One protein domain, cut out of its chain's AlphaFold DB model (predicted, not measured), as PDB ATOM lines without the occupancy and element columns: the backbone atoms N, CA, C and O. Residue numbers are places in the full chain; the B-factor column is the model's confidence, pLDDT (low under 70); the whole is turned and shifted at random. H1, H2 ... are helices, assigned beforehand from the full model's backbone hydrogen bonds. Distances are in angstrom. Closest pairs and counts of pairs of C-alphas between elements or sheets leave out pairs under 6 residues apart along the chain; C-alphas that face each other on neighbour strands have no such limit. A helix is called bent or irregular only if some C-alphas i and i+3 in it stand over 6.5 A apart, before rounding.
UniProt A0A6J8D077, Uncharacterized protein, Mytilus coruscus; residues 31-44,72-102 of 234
ATOM      1  N   GLU A  31      43.422  16.373 -34.959       33.44
ATOM      2  CA  GLU A  31      43.174  16.309 -36.413       33.44
ATOM      3  C   GLU A  31      41.830  15.644 -36.764       33.44
ATOM      4  O   GLU A  31      41.114  16.091 -37.661       33.44
ATOM      5  N   LEU A  32      41.398  14.651 -35.973       43.16
ATOM      6  CA  LEU A  32      40.040  14.078 -36.054       43.16
ATOM      7  C   LEU A  32      38.938  15.100 -35.713       43.16
ATOM      8  O   LEU A  32      37.755  14.857 -35.919       43.16
ATOM      9  N   PHE A  33      39.330  16.229 -35.136       42.16
ATOM     10  CA  PHE A  33      38.462  17.230 -34.544       42.16
ATOM     11  C   PHE A  33      38.118  18.357 -35.522       42.16
ATOM     12  O   PHE A  33      36.952  18.724 -35.666       42.16
ATOM     13  N   GLU A  34      39.121  18.857 -36.242       42.47
ATOM     14  CA  GLU A  34      38.908  19.809 -37.329       42.47
ATOM     15  C   GLU A  34      38.089  19.162 -38.450       42.47
ATOM     16  O   GLU A  34      37.168  19.767 -38.996       42.47
ATOM     17  N   THR A  35      38.344  17.879 -38.711       50.31
ATOM     18  CA  THR A  35      37.556  17.079 -39.650       50.31
ATOM     19  C   THR A  35      36.110  16.883 -39.198       50.31
ATOM     20  O   THR A  35      35.237  16.895 -40.052       50.31
ATOM     21  N   GLU A  36      35.803  16.772 -37.903       46.09
ATOM     22  CA  GLU A  36      34.418  16.608 -37.430       46.09
ATOM     23  C   GLU A  36      33.607  17.910 -37.522       46.09
ATOM     24  O   GLU A  36      32.443  17.885 -37.918       46.09
ATOM     25  N   ILE A  37      34.227  19.060 -37.234       46.22
ATOM     26  CA  ILE A  37      33.616  20.380 -37.461       46.22
ATOM     27  C   ILE A  37      33.421  20.603 -38.966       46.22
ATOM     28  O   ILE A  37      32.315  20.927 -39.398       46.22
ATOM     29  N   ARG A  38      34.448  20.342 -39.786       46.56
ATOM     30  CA  ARG A  38      34.356  20.435 -41.252       46.56
ATOM     31  C   ARG A  38      33.298  19.492 -41.826       46.56
ATOM     32  O   ARG A  38      32.564  19.906 -42.713       46.56
ATOM     33  N   LYS A  39      33.152  18.273 -41.295       48.66
ATOM     34  CA  LYS A  39      32.091  17.319 -41.673       48.66
ATOM     35  C   LYS A  39      30.708  17.800 -41.244       48.66
ATOM     36  O   LYS A  39      29.779  17.746 -42.042       48.66
ATOM     37  N   HIS A  40      30.564  18.300 -40.016       43.44
ATOM     38  CA  HIS A  40      29.278  18.762 -39.490       43.44
ATOM     39  C   HIS A  40      28.761  20.010 -40.217       43.44
ATOM     40  O   HIS A  40      27.570  20.112 -40.502       43.44
ATOM     41  N   TYR A  41      29.661  20.935 -40.554       42.03
ATOM     42  CA  TYR A  41      29.343  22.155 -41.301       42.03
ATOM     43  C   TYR A  41      29.519  22.005 -42.818       42.03
ATOM     44  O   TYR A  41      29.210  22.926 -43.576       42.03
ATOM     45  N   ASN A  42      29.948  20.819 -43.256       42.62
ATOM     46  CA  ASN A  42      30.163  20.433 -44.643       42.62
ATOM     47  C   ASN A  42      31.010  21.485 -45.401       42.62
ATOM     48  O   ASN A  42      30.629  21.988 -46.460       42.62
ATOM     49  N   ILE A  43      32.135  21.866 -44.787       41.00
ATOM     50  CA  ILE A  43      33.160  22.759 -45.339       41.00
ATOM     51  C   ILE A  43      34.010  21.903 -46.282       41.00
ATOM     52  O   ILE A  43      34.873  21.147 -45.838       41.00
ATOM     53  N   VAL A  44      33.695  21.958 -47.574       33.41
ATOM     54  CA  VAL A  44      34.381  21.184 -48.614       33.41
ATOM     55  C   VAL A  44      35.728  21.849 -48.901       33.41
ATOM     56  O   VAL A  44      35.765  22.996 -49.334       33.41
ATOM     57  N   PHE A  72      17.294  35.131 -52.959       85.19
ATOM     58  CA  PHE A  72      18.385  36.091 -53.160       85.19
ATOM     59  C   PHE A  72      18.246  36.924 -54.445       85.19
ATOM     60  O   PHE A  72      19.162  37.668 -54.797       85.19
ATOM     61  N   THR A  73      17.113  36.812 -55.142       83.75
ATOM     62  CA  THR A  73      16.896  37.422 -56.465       83.75
ATOM     63  C   THR A  73      16.402  38.861 -56.388       83.75
ATOM     64  O   THR A  73      16.494  39.603 -57.365       83.75
ATOM     65  N   ASN A  74      15.889  39.291 -55.232       86.38
ATOM     66  CA  ASN A  74      15.476  40.678 -55.074       86.38
ATOM     67  C   ASN A  74      16.680  41.637 -55.144       86.38
ATOM     68  O   ASN A  74      17.813  41.288 -54.810       86.38
ATOM     69  N   GLN A  75      16.418  42.885 -55.538       88.44
ATOM     70  CA  GLN A  75      17.474  43.866 -55.800       88.44
ATOM     71  C   GLN A  75      18.408  44.083 -54.598       88.44
ATOM     72  O   GLN A  75      19.615  44.248 -54.772       88.44
ATOM     73  N   HIS A  76      17.865  44.088 -53.380       86.81
ATOM     74  CA  HIS A  76      18.657  44.278 -52.167       86.81
ATOM     75  C   HIS A  76      19.622  43.108 -51.928       86.81
ATOM     76  O   HIS A  76      20.829  43.318 -51.809       86.81
ATOM     77  N   ASN A  77      19.113  41.876 -51.918       87.94
ATOM     78  CA  ASN A  77      19.896  40.670 -51.676       87.94
ATOM     79  C   ASN A  77      20.894  40.427 -52.807       87.94
ATOM     80  O   ASN A  77      22.046  40.126 -52.520       87.94
ATOM     81  N   SER A  78      20.508  40.633 -54.069       88.19
ATOM     82  CA  SER A  78      21.416  40.477 -55.211       88.19
ATOM     83  C   SER A  78      22.631  41.406 -55.117       88.19
ATOM     84  O   SER A  78      23.753  40.974 -55.375       88.19
ATOM     85  N   ARG A  79      22.453  42.655 -54.656       90.94
ATOM     86  CA  ARG A  79      23.588  43.559 -54.383       90.94
ATOM     87  C   ARG A  79      24.504  43.026 -53.281       90.94
ATOM     88  O   ARG A  79      25.718  43.171 -53.387       90.94
ATOM     89  N   LEU A  80      23.946  42.422 -52.230       88.25
ATOM     90  CA  LEU A  80      24.739  41.815 -51.157       88.25
ATOM     91  C   LEU A  80      25.507  40.585 -51.647       88.25
ATOM     92  O   LEU A  80      26.674  40.444 -51.303       88.25
ATOM     93  N   ILE A  81      24.888  39.737 -52.474       90.44
ATOM     94  CA  ILE A  81      25.545  38.565 -53.066       90.44
ATOM     95  C   ILE A  81      26.803  38.980 -53.827       90.44
ATOM     96  O   ILE A  81      27.876  38.471 -53.517       90.44
ATOM     97  N   VAL A  82      26.695  39.957 -54.732       89.06
ATOM     98  CA  VAL A  82      27.849  40.470 -55.491       89.06
ATOM     99  C   VAL A  82      28.886  41.105 -54.563       89.06
ATOM    100  O   VAL A  82      30.077  40.833 -54.666       89.06
ATOM    101  N   ARG A  83      28.447  41.928 -53.602       91.12
ATOM    102  CA  ARG A  83      29.355  42.591 -52.654       91.12
ATOM    103  C   ARG A  83      30.192  41.601 -51.839       91.12
ATOM    104  O   ARG A  83      31.311  41.935 -51.457       91.12
ATOM    105  N   PHE A  84      29.643  40.428 -51.532       85.94
ATOM    106  CA  PHE A  84      30.320  39.393 -50.753       85.94
ATOM    107  C   PHE A  84      30.991  38.309 -51.614       85.94
ATOM    108  O   PHE A  84      31.485  37.338 -51.046       85.94
ATOM    109  N   GLY A  85      31.037  38.462 -52.945       90.00
ATOM    110  CA  GLY A  85      31.673  37.490 -53.845       90.00
ATOM    111  C   GLY A  85      30.939  36.146 -53.894       90.00
ATOM    112  O   GLY A  85      31.564  35.090 -54.002       90.00
ATOM    113  N   LEU A  86      29.616  36.163 -53.705       88.94
ATOM    114  CA  LEU A  86      28.780  34.964 -53.613       88.94
ATOM    115  C   LEU A  86      28.029  34.645 -54.917       88.94
ATOM    116  O   LEU A  86      27.231  33.710 -54.947       88.94
ATOM    117  N   GLU A  87      28.272  35.392 -55.995       90.56
ATOM    118  CA  GLU A  87      27.563  35.290 -57.280       90.56
ATOM    119  C   GLU A  87      27.698  33.924 -57.965       90.56
ATOM    120  O   GLU A  87      26.801  33.513 -58.697       90.56
ATOM    121  N   ASN A  88      28.776  33.192 -57.678       90.88
ATOM    122  CA  ASN A  88      29.028  31.863 -58.242       90.88
ATOM    123  C   ASN A  88      28.460  30.717 -57.384       90.88
ATOM    124  O   ASN A  88      28.624  29.544 -57.727       90.88
ATOM    125  N   PHE A  89      27.795  31.027 -56.266       87.75
ATOM    126  CA  PHE A  89      27.220  30.030 -55.366       87.75
ATOM    127  C   PHE A  89      25.721  29.854 -55.603       87.75
ATOM    128  O   PHE A  89      24.965  30.805 -55.795       87.75
ATOM    129  N   LYS A  90      25.258  28.607 -55.503       89.75
ATOM    130  CA  LYS A  90      23.827  28.290 -55.503       89.75
ATOM    131  C   LYS A  90      23.169  28.804 -54.221       89.75
ATOM    132  O   LYS A  90      23.780  28.829 -53.154       89.75
ATOM    133  N   GLU A  91      21.878  29.116 -54.293       84.94
ATOM    134  CA  GLU A  91      21.089  29.619 -53.160       84.94
ATOM    135  C   GLU A  91      21.207  28.746 -51.894       84.94
ATOM    136  O   GLU A  91      21.370  29.259 -50.785       84.94
ATOM    137  N   ASN A  92      21.193  27.420 -52.036       84.06
ATOM    138  CA  ASN A  92      21.371  26.497 -50.914       84.06
ATOM    139  C   ASN A  92      22.787  26.544 -50.301       84.06
ATOM    140  O   ASN A  92      22.938  26.361 -49.091       84.06
ATOM    141  N   GLN A  93      23.819  26.809 -51.106       86.19
ATOM    142  CA  GLN A  93      25.195  26.989 -50.637       86.19
ATOM    143  C   GLN A  93      25.329  28.308 -49.877       86.19
ATOM    144  O   GLN A  93      25.850  28.307 -48.764       86.19
ATOM    145  N   ILE A  94      24.767  29.395 -50.411       87.06
ATOM    146  CA  ILE A  94      24.722  30.701 -49.737       87.06
ATOM    147  C   ILE A  94      24.014  30.567 -48.385       87.06
ATOM    148  O   ILE A  94      24.562  30.940 -47.350       87.06
ATOM    149  N   LYS A  95      22.828  29.944 -48.359       83.06
ATOM    150  CA  LYS A  95      22.086  29.662 -47.117       83.06
ATOM    151  C   LYS A  95      22.917  28.865 -46.115       83.06
ATOM    152  O   LYS A  95      22.879  29.166 -44.926       83.06
ATOM    153  N   ARG A  96      23.678  27.861 -46.564       81.25
ATOM    154  CA  ARG A  96      24.580  27.094 -45.690       81.25
ATOM    155  C   ARG A  96      25.688  27.959 -45.104       81.25
ATOM    156  O   ARG A  96      25.918  27.865 -43.903       81.25
ATOM    157  N   VAL A  97      26.335  28.794 -45.914       83.94
ATOM    158  CA  VAL A  97      27.376  29.717 -45.437       83.94
ATOM    159  C   VAL A  97      26.796  30.658 -44.384       83.94
ATOM    160  O   VAL A  97      27.309  30.708 -43.270       83.94
ATOM    161  N   LEU A  98      25.673  31.317 -44.680       82.25
ATOM    162  CA  LEU A  98      25.032  32.256 -43.754       82.25
ATOM    163  C   LEU A  98      24.595  31.587 -42.443       82.25
ATOM    164  O   LEU A  98      24.828  32.130 -41.367       82.25
ATOM    165  N   ASN A  99      24.019  30.384 -42.514       75.81
ATOM    166  CA  ASN A  99      23.592  29.633 -41.327       75.81
ATOM    167  C   ASN A  99      24.761  29.164 -40.447       75.81
ATOM    168  O   ASN A  99      24.554  28.901 -39.263       75.81
ATOM    169  N   ASN A 100      25.962  29.041 -41.015       80.75
ATOM    170  CA  ASN A 100      27.135  28.486 -40.343       80.75
ATOM    171  C   ASN A 100      28.224  29.529 -40.063       80.75
ATOM    172  O   ASN A 100      29.255  29.179 -39.500       80.75
ATOM    173  N   HIS A 101      28.009  30.793 -40.430       83.50
ATOM    174  CA  HIS A 101      28.988  31.862 -40.231       83.50
ATOM    175  C   HIS A 101      29.145  32.254 -38.751       83.50
ATOM    176  O   HIS A 101      30.201  32.724 -38.335       83.50
ATOM    177  N   PHE A 102      28.109  32.047 -37.935       89.19
ATOM    178  CA  PHE A 102      28.116  32.391 -36.513       89.19
ATOM    179  C   PHE A 102      27.728  31.204 -35.627       89.19
ATOM    180  O   PHE A 102      26.939  30.348 -36.040       89.19
TER     181      PHE A 102
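This is residues 31 to 44 and 72 to 102 of the 234 residues of an uncharacterized protein of Mytilus coruscus (UniProt A0A6J8D077). A loose rod of short helices strung out along its length, with H1 at one end, H3 in the middle and H2 at the other end, and with no packed core between them. The place of the helices along the rod differs from their order along the chain: after H2, residues 84 to 90 lead back to H3, whose last turn comes near the last turn of H1. The printed part has 45 residues with three named helices, H1, H2 and H3 in that order along the chain, and no named strand; the class is all helix. The whole is loose, with a radius of gyration of the C-alphas of 13.0 A, and it spans 42 by 16 by 15 A.

The first helix, H1, residues 31 to 41, touches no helix. It is near H3, residues 91 to 100: the two are close but not clearly touching, with 1 pair of C-alphas within 8 A. That closest pair is the C-alphas of Tyr 41 and Asn 100, 6.8 A apart. The centres of H1 and H3 are 17.8 A apart. Their lines stand at a steep tilt of 53 degrees, and they run opposite ways. H2, residues 75 to 83, touches no helix. H1 and H2 are apart, with no C-alpha of the one within 8 A of the other. H2 and H3 are apart too, with no C-alpha of the one within 8 A of the other, though a short link of 7 residues joins them. In the backbones of H1, H2 and H3, every pair of O of residue i and N of residue i+4 is within hydrogen-bond range.

H1 runs from Glu 31, with its C-alpha at (43.174, 16.309, -36.413), to Tyr 41, with its C-alpha at (29.343, 22.155, -41.301), 15.8 A from first to last C-alpha. It is the longest helix by residues, with 11. H2 runs from Gln 75, with its C-alpha at (17.474, 43.866, -55.800), to Arg 83, over 12.4 A. H3 runs from Glu 91 to Asn 100, over 14.2 A, and its last C-alpha is at (27.135, 28.486, -40.343). No helix is bent or irregular.

The two C-alphas farthest apart are those of Glu 31 and Gln 75, at 42.4 A, while the first and last printed C-alphas, those of Glu 31 and Phe 102, are 22.0 A apart. Residues 45 to 71 are not printed, and C-alphas 44 and 72 are 22.3 A apart across the cut. The link from H1 to H2 runs across this cut; the link from H2 to H3 is short. The mean pLDDT of the printed part is 73.0. Residues 31 to 44 of the model are under 70, and the mean is 44 in H1, 89 in H2 and 83 in H3.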